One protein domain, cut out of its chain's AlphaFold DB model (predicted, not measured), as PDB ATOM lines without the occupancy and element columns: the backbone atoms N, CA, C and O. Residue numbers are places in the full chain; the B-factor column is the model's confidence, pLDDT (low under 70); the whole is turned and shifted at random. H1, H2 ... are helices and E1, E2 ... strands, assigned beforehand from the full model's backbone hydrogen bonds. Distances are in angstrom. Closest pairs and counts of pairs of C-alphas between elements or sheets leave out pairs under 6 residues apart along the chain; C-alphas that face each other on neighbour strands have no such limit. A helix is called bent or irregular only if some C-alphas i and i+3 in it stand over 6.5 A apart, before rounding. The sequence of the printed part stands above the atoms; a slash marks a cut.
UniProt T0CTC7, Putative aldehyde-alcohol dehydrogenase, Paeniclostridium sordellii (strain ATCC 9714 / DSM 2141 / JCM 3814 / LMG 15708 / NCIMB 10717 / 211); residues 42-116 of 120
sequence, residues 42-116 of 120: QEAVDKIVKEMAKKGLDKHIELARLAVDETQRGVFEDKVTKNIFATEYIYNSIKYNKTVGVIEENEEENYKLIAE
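This is residues 42 to 116 of the 120 residues of the protein "Putative aldehyde-alcohol dehydrogenase" of Paeniclostridium sordellii (strain ATCC 9714 / DSM 2141 / JCM 3814 / LMG 15708 / NCIMB 10717 / 211) (UniProt T0CTC7). Two long helices, H1 and H3, run side by side in opposite ways, with the shorter helix H2 packed on the first part of H3 at one end and a two-stranded hairpin, E1 and E2, at the other. The hairpin lengthens the whole along its main axis, and its tip, residues 106 to 111, sticks out. The printed part has 75 residues, with three named helices and then two named strands in the order H1 H2 H3 E1 E2; its class is mostly helix, and the sheet E1 - E2 is antiparallel. The whole is extended, with a radius of gyration of the C-alphas of 17.8 A, and its outline is a rod spanning 57 by 21 by 18 A.

Find C-alpha 42 at (115.668, 75.129, 81.047); from there H1, residues 42 to 58, runs 24.1 A to C-alpha 58 at (130.970, 93.680, 81.876). After one residue comes H2, residues 60 to 71, 16.4 A long. Go on to C-alpha 76 at (142.732, 95.449, 92.715), where H3 begins; it holds residues 76 to 94 and is 26.8 A long. H3 is neither bent nor irregular, but only just: C-alphas 86 and 89 are 6.2 A apart. Then come the strands E1, residues 101 to 106, and E2, residues 111 to 115, which ends at C-alpha 115 at (115.966, 68.083, 89.497).

Look first at H1 and H3, which touch at a shallow tilt of 15 degrees and run opposite ways. Their closest C-alphas are those of Ala 53 and Thr 87, 4.7 A apart, and H3 touches H1 with residues 83 to 91 alone. H1 and H2 meet only through their link. H2 touches H3 at a steep tilt of 50 degrees, opposite ways, the closest C-alphas being those of Ala 64 and Lys 79, 5.1 A apart; here H3 takes part with residues 76 to 84 alone. In H1 and H2 every O i to N i+4 pair is within hydrogen-bond range, in H3 13 of 15. At the other end, E1 and E2 form a hairpin, antiparallel at 157 degrees; look for N 113 and O 104, 2.8 A apart, and N 103 and O 113, 2.9 A apart. H1 and E1 are apart, but only just, at 8.1 A.

The two C-alphas farthest apart are those of Gln 72 and Glu 108, 58.3 A. Residues 69 to 74, of which 69 to 71 belong to H2, stand free, as do residues 106 to 111. The printed part has no cut; the links H1 to H2, H2 to H3 and E1 to E2 are tight, and H3 to E1 is short. The mean pLDDT of the printed part is 95.3, and no printed residue is under 70.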
ATOM      1  N   GLN A  42     114.207  75.100  81.052       94.19
ATOM      2  CA  GLN A  42     115.668  75.129  81.047       94.19
ATOM      3  C   GLN A  42     116.208  76.305  80.222       94.19
ATOM      4  O   GLN A  42     117.111  76.997  80.679       94.19
ATOM      5  N   GLU A  43     115.635  76.586  79.048       95.81
ATOM      6  CA  GLU A  43     116.116  77.656  78.165       95.81
ATOM      7  C   GLU A  43     115.955  79.044  78.795       95.81
ATOM      8  O   GLU A  43     116.851  79.893  78.701       95.81
ATOM      9  N   ALA A  44     114.830  79.290  79.468       96.62
ATOM     10  CA  ALA A  44     114.593  80.529  80.190       96.62
ATOM     11  C   ALA A  44     115.577  80.691  81.356       96.62
ATOM     12  O   ALA A  44     116.142  81.777  81.525       96.62
ATOM     13  N   VAL A  45     115.828  79.627  82.126       96.12
ATOM     14  CA  VAL A  45     116.821  79.641  83.214       96.12
ATOM     15  C   VAL A  45     118.229  79.887  82.663       96.12
ATOM     16  O   VAL A  45     118.926  80.781  83.147       96.12
ATOM     17  N   ASP A  46     118.621  79.194  81.596       96.69
ATOM     18  CA  ASP A  46     119.928  79.349  80.954       96.69
ATOM     19  C   ASP A  46     120.136  80.773  80.435       96.69
ATOM     20  O   ASP A  46     121.215  81.353  80.588       96.69
ATOM     21  N   LYS A  47     119.090  81.378  79.859       97.50
ATOM     22  CA  LYS A  47     119.119  82.768  79.397       97.50
ATOM     23  C   LYS A  47     119.332  83.741  80.552       97.50
ATOM     24  O   LYS A  47     120.139  84.663  80.419       97.50
ATOM     25  N   ILE A  48     118.642  83.546  81.675       96.69
ATOM     26  CA  ILE A  48     118.810  84.379  82.874       96.69
ATOM     27  C   ILE A  48     120.255  84.283  83.371       96.69
ATOM     28  O   ILE A  48     120.919  85.308  83.528       96.69
ATOM     29  N   VAL A  49     120.766  83.063  83.554       97.12
ATOM     30  CA  VAL A  49     122.126  82.826  84.063       97.12
ATOM     31  C   VAL A  49     123.181  83.391  83.107       97.12
ATOM     32  O   VAL A  49     124.137  84.027  83.552       97.12
ATOM     33  N   LYS A  50     122.986  83.243  81.792       96.88
ATOM     34  CA  LYS A  50     123.867  83.815  80.766       96.88
ATOM     35  C   LYS A  50     123.943  85.336  80.848       96.88
ATOM     36  O   LYS A  50     125.039  85.896  80.817       96.88
ATOM     37  N   GLU A  51     122.802  86.016  80.944       97.81
ATOM     38  CA  GLU A  51     122.781  87.477  81.037       97.81
ATOM     39  C   GLU A  51     123.359  87.968  82.373       97.81
ATOM     40  O   GLU A  51     124.072  88.972  82.393       97.81
ATOM     41  N   MET A  52     123.145  87.235  83.474       96.94
ATOM     42  CA  MET A  52     123.786  87.521  84.764       96.94
ATOM     43  C   MET A  52     125.313  87.425  84.676       96.94
ATOM     44  O   MET A  52     126.010  88.360  85.073       96.94
ATOM     45  N   ALA A  53     125.832  86.328  84.117       96.75
ATOM     46  CA  ALA A  53     127.263  86.118  83.912       96.75
ATOM     47  C   ALA A  53     127.870  87.216  83.029       96.75
ATOM     48  O   ALA A  53     128.865  87.836  83.403       96.75
ATOM     49  N   LYS A  54     127.220  87.529  81.902       96.62
ATOM     50  CA  LYS A  54     127.651  88.584  80.981       96.62
ATOM     51  C   LYS A  54     127.709  89.952  81.656       96.62
ATOM     52  O   LYS A  54     128.706  90.650  81.523       96.62
ATOM     53  N   LYS A  55     126.676  90.338  82.411       97.38
ATOM     54  CA  LYS A  55     126.666  91.626  83.121       97.38
ATOM     55  C   LYS A  55     127.681  91.685  84.255       97.38
ATOM     56  O   LYS A  55     128.278  92.740  84.462       97.38
ATOM     57  N   GLY A  56     127.899  90.576  84.957       95.12
ATOM     58  CA  GLY A  56     128.961  90.470  85.951       95.12
ATOM     59  C   GLY A  56     130.342  90.659  85.323       95.12
ATOM     60  O   GLY A  56     131.150  91.426  85.846       95.12
ATOM     61  N   LEU A  57     130.572  90.034  84.165       95.69
ATOM     62  CA  LEU A  57     131.798  90.207  83.397       95.69
ATOM     63  C   LEU A  57     131.937  91.645  82.893       95.69
ATOM     64  O   LEU A  57     132.973  92.245  83.117       95.69
ATOM     65  N   ASP A  58     130.906  92.273  82.321       96.88
ATOM     66  CA  ASP A  58     130.970  93.680  81.876       96.88
ATOM     67  C   ASP A  58     131.375  94.642  83.019       96.88
ATOM     68  O   ASP A  58     132.014  95.670  82.791       96.88
ATOM     69  N   LYS A  59     131.006  94.310  84.264       96.75
ATOM     70  CA  LYS A  59     131.195  95.146  85.462       96.75
ATOM     71  C   LYS A  59     132.359  94.728  86.363       96.75
ATOM     72  O   LYS A  59     132.561  95.345  87.409       96.75
ATOM     73  N   HIS A  60     133.160  93.739  85.965       95.56
ATOM     74  CA  HIS A  60     134.211  93.150  86.801       95.56
ATOM     75  C   HIS A  60     135.224  94.174  87.364       95.56
ATOM     76  O   HIS A  60     135.581  94.084  88.540       95.56
ATOM     77  N   ILE A  61     135.632  95.167  86.562       95.81
ATOM     78  CA  ILE A  61     136.550  96.260  86.952       95.81
ATOM     79  C   ILE A  61     135.887  97.206  87.958       95.81
ATOM     80  O   ILE A  61     136.478  97.545  88.982       95.81
ATOM     81  N   GLU A  62     134.653  97.628  87.677       96.94
ATOM     82  CA  GLU A  62     133.905  98.561  88.525       96.94
ATOM     83  C   GLU A  62     133.678  97.966  89.919       96.94
ATOM     84  O   GLU A  62     133.978  98.608  90.924       96.94
ATOM     85  N   LEU A  63     133.238  96.706  89.976       96.44
ATOM     86  CA  LEU A  63     133.013  95.978  91.225       96.44
ATOM     87  C   LEU A  63     134.315  95.732  91.995       96.44
ATOM     88  O   LEU A  63     134.335  95.832  93.221       96.44
ATOM     89  N   ALA A  64     135.414  95.437  91.293       96.19
ATOM     90  CA  ALA A  64     136.720  95.276  91.925       96.19
ATOM     91  C   ALA A  64     137.193  96.581  92.578       96.19
ATOM     92  O   ALA A  64     137.677  96.548  93.709       96.19
ATOM     93  N   ARG A  65     136.999  97.725  91.904       95.81
ATOM     94  CA  ARG A  65     137.352  99.041  92.448       95.81
ATOM     95  C   ARG A  65     136.502  99.375  93.670       95.81
ATOM     96  O   ARG A  65     137.066  99.658  94.717       95.81
ATOM     97  N   LEU A  66     135.177  99.232  93.568       96.62
ATOM     98  CA  LEU A  66     134.256  99.450  94.691       96.62
ATOM     99  C   LEU A  66     134.663  98.636  95.927       96.62
ATOM    100  O   LEU A  66     134.712  99.166  97.031       96.62
ATOM    101  N   ALA A  67     135.033  97.368  95.738       96.06
ATOM    102  CA  ALA A  67     135.453  96.513  96.838       96.06
ATOM    103  C   ALA A  67     136.794  96.935  97.469       96.06
ATOM    104  O   ALA A  67     136.975  96.737  98.671       96.06
ATOM    105  N   VAL A  68     137.760  97.455  96.701       95.50
ATOM    106  CA  VAL A  68     139.007  98.005  97.271       95.50
ATOM    107  C   VAL A  68     138.718  99.314  97.996       95.50
ATOM    108  O   VAL A  68     139.164  99.466  99.127       95.50
ATOM    109  N   ASP A  69     137.941 100.209  97.388       96.19
ATOM    110  CA  ASP A  69     137.628 101.527  97.944       96.19
ATOM    111  C   ASP A  69     136.879 101.411  99.281       96.19
ATOM    112  O   ASP A  69     137.201 102.111 100.239       96.19
ATOM    113  N   GLU A  70     135.916 100.488  99.372       96.69
ATOM    114  CA  GLU A  70     135.123 100.257 100.581       96.69
ATOM    115  C   GLU A  70     135.911  99.516 101.667       96.69
ATOM    116  O   GLU A  70     135.902  99.909 102.832       96.69
ATOM    117  N   THR A  71     136.591  98.421 101.309       95.56
ATOM    118  CA  THR A  71     137.217  97.548 102.318       95.56
ATOM    119  C   THR A  71     138.651  97.931 102.653       95.56
ATOM    120  O   THR A  71     139.170  97.451 103.658       95.56
ATOM    121  N   GLN A  72     139.309  98.724 101.801       94.00
ATOM    122  CA  GLN A  72     140.740  99.050 101.850       94.00
ATOM    123  C   GLN A  72     141.647  97.810 101.955       94.00
ATOM    124  O   GLN A  72     142.734  97.852 102.530       94.00
ATOM    125  N   ARG A  73     141.190  96.663 101.428       91.75
ATOM    126  CA  ARG A  73     141.859  95.362 101.569       91.75
ATOM    127  C   ARG A  73     142.015  94.628 100.245       91.75
ATOM    128  O   ARG A  73     141.059  94.471  99.479       91.75
ATOM    129  N   GLY A  74     143.186  94.015 100.083       92.44
ATOM    130  CA  GLY A  74     143.552  93.195  98.929       92.44
ATOM    131  C   GLY A  74     144.086  94.018  97.758       92.44
ATOM    132  O   GLY A  74     144.200  95.235  97.847       92.44
ATOM    133  N   VAL A  75     144.410  93.326  96.669       95.19
ATOM    134  CA  VAL A  75     144.948  93.915  95.436       95.19
ATOM    135  C   VAL A  75     143.824  94.039  94.408       95.19
ATOM    136  O   VAL A  75     142.975  93.149  94.297       95.19
ATOM    137  N   PHE A  76     143.783  95.157  93.687       94.75
ATOM    138  CA  PHE A  76     142.732  95.449  92.715       94.75
ATOM    139  C   PHE A  76     142.704  94.408  91.588       94.75
ATOM    140  O   PHE A  76     141.659  93.815  91.324       94.75
ATOM    141  N   GLU A  77     143.859  94.113  90.999       95.88
ATOM    142  CA  GLU A  77     144.055  93.156  89.908       95.88
ATOM    143  C   GLU A  77     143.610  91.738  90.299       95.88
ATOM    144  O   GLU A  77     142.959  91.033  89.519       95.88
ATOM    145  N   ASP A  78     143.863  91.337  91.545       96.19
ATOM    146  CA  ASP A  78     143.390  90.057  92.075       96.19
ATOM    147  C   ASP A  78     141.862  90.016  92.168       96.19
ATOM    148  O   ASP A  78     141.247  88.985  91.891       96.19
ATOM    149  N   LYS A  79     141.212  91.122  92.556       95.50
ATOM    150  CA  LYS A  79     139.742  91.198  92.602       95.50
ATOM    151  C   LYS A  79     139.129  91.213  91.204       95.50
ATOM    152  O   LYS A  79     138.096  90.578  91.006       95.50
ATOM    153  N   VAL A  80     139.771  91.871  90.238       96.50
ATOM    154  CA  VAL A  80     139.388  91.815  88.815       96.50
ATOM    155  C   VAL A  80     139.411  90.359  88.342       96.50
ATOM    156  O   VAL A  80     138.408  89.864  87.829       96.50
ATOM    157  N   THR A  81     140.503  89.641  88.614       96.81
ATOM    158  CA  THR A  81     140.657  88.223  88.252       96.81
ATOM    159  C   THR A  81     139.619  87.338  88.946       96.81
ATOM    160  O   THR A  81     139.004  86.487  88.305       96.81
ATOM    161  N   LYS A  82     139.348  87.563  90.241       96.50
ATOM    162  CA  LYS A  82     138.290  86.850  90.983       96.50
ATOM    163  C   LYS A  82     136.905  87.071  90.380       96.50
ATOM    164  O   LYS A  82     136.137  86.117  90.275       96.50
ATOM    165  N   ASN A  83     136.597  88.297  89.965       96.56
ATOM    166  CA  ASN A  83     135.319  88.619  89.337       96.56
ATOM    167  C   ASN A  83     135.180  87.944  87.965       96.56
ATOM    168  O   ASN A  83     134.127  87.375  87.682       96.56
ATOM    169  N   ILE A  84     136.235  87.943  87.140       96.56
ATOM    170  CA  ILE A  84     136.247  87.224  85.852       96.56
ATOM    171  C   ILE A  84     136.053  85.724  86.083       96.56
ATOM    172  O   ILE A  84     135.194  85.108  85.459       96.56
ATOM    173  N   PHE A  85     136.779  85.134  87.036       97.44
ATOM    174  CA  PHE A  85     136.628  83.721  87.377       97.44
ATOM    175  C   PHE A  85     135.184  83.386  87.781       97.44
ATOM    176  O   PHE A  85     134.577  82.459  87.244       97.44
ATOM    177  N   ALA A  86     134.593  84.170  88.684       96.38
ATOM    178  CA  ALA A  86     133.236  83.931  89.166       96.38
ATOM    179  C   ALA A  86     132.157  84.087  88.080       96.38
ATOM    180  O   ALA A  86     131.094  83.479  88.190       96.38
ATOM    181  N   THR A  87     132.403  84.896  87.048       95.88
ATOM    182  CA  THR A  87     131.393  85.237  86.034       95.88
ATOM    183  C   THR A  87     131.562  84.445  84.747       95.88
ATOM    184  O   THR A  87     130.586  83.910  84.238       95.88
ATOM    185  N   GLU A  88     132.780  84.307  84.235       94.50
ATOM    186  CA  GLU A  88     133.051  83.618  82.975       94.50
ATOM    187  C   GLU A  88     133.382  82.141  83.186       94.50
ATOM    188  O   GLU A  88     132.780  81.270  82.553       94.50
ATOM    189  N   TYR A  89     134.325  81.841  84.081       96.00
ATOM    190  CA  TYR A  89     134.803  80.470  84.263       96.00
ATOM    191  C   TYR A  89     133.703  79.573  84.842       96.00
ATOM    192  O   TYR A  89     133.405  78.520  84.279       96.00
ATOM    193  N   ILE A  90     133.037  80.025  85.910       97.12
ATOM    194  CA  ILE A  90     131.929  79.276  86.524       97.12
ATOM    195  C   ILE A  90     130.750  79.125  85.563       97.12
ATOM    196  O   ILE A  90     130.179  78.042  85.459       97.12
ATOM    197  N   TYR A  91     130.395  80.171  84.813       97.25
ATOM    198  CA  TYR A  91     129.330  80.059  83.817       97.25
ATOM    199  C   TYR A  91     129.659  78.989  82.771       97.25
ATOM    200  O   TYR A  91     128.840  78.114  82.490       97.25
ATOM    201  N   ASN A  92     130.885  79.002  82.243       96.69
ATOM    202  CA  ASN A  92     131.328  78.005  81.276       96.69
ATOM    203  C   ASN A  92     131.316  76.576  81.832       96.69
ATOM    204  O   ASN A  92     131.071  75.657  81.052       96.69
ATOM    205  N   SER A  93     131.530  76.384  83.139       97.31
ATOM    206  CA  SER A  93     131.485  75.056  83.758       97.31
ATOM    207  C   SER A  93     130.069  74.518  83.985       97.31
ATOM    208  O   SER A  93     129.922  73.313  84.147       97.31
ATOM    209  N   ILE A  94     129.041  75.376  84.025       96.06
ATOM    210  CA  ILE A  94     127.661  74.962  84.355       96.06
ATOM    211  C   ILE A  94     126.653  75.127  83.212       96.06
ATOM    212  O   ILE A  94     125.556  74.591  83.304       96.06
ATOM    213  N   LYS A  95     126.988  75.851  82.135       94.75
ATOM    214  CA  LYS A  95     126.037  76.261  81.077       94.75
ATOM    215  C   LYS A  95     125.347  75.134  80.298       94.75
ATOM    216  O   LYS A  95     124.438  75.425  79.532       94.75
ATOM    217  N   TYR A  96     125.808  73.891  80.422       94.94
ATOM    218  CA  TYR A  96     125.199  72.720  79.775       94.94
ATOM    219  C   TYR A  96     124.581  71.746  80.784       94.94
ATOM    220  O   TYR A  96     124.109  70.676  80.399       94.94
ATOM    221  N   ASN A  97     124.591  72.091  82.072       95.12
ATOM    222  CA  ASN A  97     124.034  71.239  83.105       95.12
ATOM    223  C   ASN A  97     122.514  71.365  83.081       95.12
ATOM    224  O   ASN A  97     121.969  72.463  83.176       95.12
ATOM    225  N   LYS A  98     121.826  70.227  83.012       93.94
ATOM    226  CA  LYS A  98     120.374  70.190  83.165       93.94
ATOM    227  C   LYS A  98     120.028  70.364  84.640       93.94
ATOM    228  O   LYS A  98     120.513  69.615  85.485       93.94
ATOM    229  N   THR A  99     119.198  71.354  84.943       94.19
ATOM    230  CA  THR A  99     118.779  71.703  86.312       94.19
ATOM    231  C   THR A  99     117.267  71.862  86.449       94.19
ATOM    232  O   THR A  99     116.785  72.127  87.547       94.19
ATOM    233  N   VAL A 100     116.514  71.723  85.353       93.88
ATOM    234  CA  VAL A 100     115.054  71.842  85.320       93.88
ATOM    235  C   VAL A 100     114.444  70.541  84.801       93.88
ATOM    236  O   VAL A 100     114.772  70.088  83.706       93.88
ATOM    237  N   GLY A 101     113.522  69.956  85.567       92.31
ATOM    238  CA  GLY A 101     112.782  68.762  85.153       92.31
ATOM    239  C   GLY A 101     113.645  67.499  85.126       92.31
ATOM    240  O   GLY A 101     114.446  67.269  86.031       92.31
ATOM    241  N   VAL A 102     113.444  66.651  84.113       92.25
ATOM    242  CA  VAL A 102     114.171  65.379  83.970       92.25
ATOM    243  C   VAL A 102     115.596  65.650  83.485       92.25
ATOM    244  O   VAL A 102     115.805  66.136  82.373       92.25
ATOM    245  N   ILE A 103     116.578  65.321  84.320       93.62
ATOM    246  CA  ILE A 103     118.002  65.534  84.028       93.62
ATOM    247  C   ILE A 103     118.659  64.297  83.420       93.62
ATOM    248  O   ILE A 103     119.566  64.428  82.598       93.62
ATOM    249  N   GLU A 104     118.155  63.116  83.768       92.81
ATOM    250  CA  GLU A 104     118.647  61.830  83.290       92.81
ATOM    251  C   GLU A 104     117.485  60.844  83.175       92.81
ATOM    252  O   GLU A 104     116.581  60.831  84.014       92.81
ATOM    253  N   GLU A 105     117.510  60.028  82.129       91.75
ATOM    254  CA  GLU A 105     116.569  58.938  81.895       91.75
ATOM    255  C   GLU A 105     117.377  57.725  81.444       91.75
ATOM    256  O   GLU A 105     118.138  57.812  80.480       91.75
ATOM    257  N   ASN A 106     117.242  56.619  82.175       93.31
ATOM    258  CA  ASN A 106     117.897  55.358  81.873       93.31
ATOM    259  C   ASN A 106     116.818  54.304  81.606       93.31
ATOM    260  O   ASN A 106     116.113  53.874  82.521       93.31
ATOM    261  N   GLU A 107     116.679  53.921  80.338       91.88
ATOM    262  CA  GLU A 107     115.676  52.948  79.894       91.88
ATOM    263  C   GLU A 107     116.031  51.508  80.298       91.88
ATOM    264  O   GLU A 107     115.129  50.724  80.581       91.88
ATOM    265  N   GLU A 108     117.322  51.162  80.369       93.44
ATOM    266  CA  GLU A 108     117.786  49.808  80.713       93.44
ATOM    267  C   GLU A 108     117.485  49.464  82.177       93.44
ATOM    268  O   GLU A 108     116.952  48.400  82.484       93.44
ATOM    269  N   GLU A 109     117.775  50.406  83.073       92.38
ATOM    270  CA  GLU A 109     117.553  50.296  84.521       92.38
ATOM    271  C   GLU A 109     116.179  50.851  84.949       92.38
ATOM    272  O   GLU A 109     115.827  50.838  86.130       92.38
ATOM    273  N   ASN A 110     115.389  51.347  83.989       93.44
ATOM    274  CA  ASN A 110     114.037  51.877  84.160       93.44
ATOM    275  C   ASN A 110     113.904  52.935  85.279       93.44
ATOM    276  O   ASN A 110     113.028  52.843  86.147       93.44
ATOM    277  N   TYR A 111     114.761  53.962  85.260       93.50
ATOM    278  CA  TYR A 111     114.674  55.090  86.195       93.50
ATOM    279  C   TYR A 111     114.843  56.455  85.519       93.50
ATOM    280  O   TYR A 111     115.389  56.590  84.424       93.50
ATOM    281  N   LYS A 112     114.373  57.498  86.215       94.75
ATOM    282  CA  LYS A 112     114.544  58.904  85.834       94.75
ATOM    283  C   LYS A 112     115.030  59.716  87.024       94.75
ATOM    284  O   LYS A 112     114.546  59.525  88.138       94.75
ATOM    285  N   LEU A 113     115.937  60.656  86.778       94.88
ATOM    286  CA  LEU A 113     116.350  61.658  87.756       94.88
ATOM    287  C   LEU A 113     115.658  62.979  87.438       94.88
ATOM    288  O   LEU A 113     115.707  63.462  86.306       94.88
ATOM    289  N   ILE A 114     115.017  63.564  88.447       93.44
ATOM    290  CA  ILE A 114     114.318  64.845  88.346       93.44
ATOM    291  C   ILE A 114     115.021  65.842  89.261       93.44
ATOM    292  O   ILE A 114     115.238  65.562  90.439       93.44
ATOM    293  N   ALA A 115     115.382  67.003  88.720       93.56
ATOM    294  CA  ALA A 115     115.966  68.083  89.497       93.56
ATOM    295  C   ALA A 115     114.881  68.851  90.259       93.56
ATOM    296  O   ALA A 115     113.936  69.371  89.666       93.56
ATOM    297  N   GLU A 116     115.068  68.968  91.573       90.69
ATOM    298  CA  GLU A 116     114.247  69.800  92.448       90.69
ATOM    299  C   GLU A 116     115.135  70.827  93.172       90.69
ATOM    300  O   GLU A 116     116.130  70.458  93.806       90.69
TER     301      GLU A 116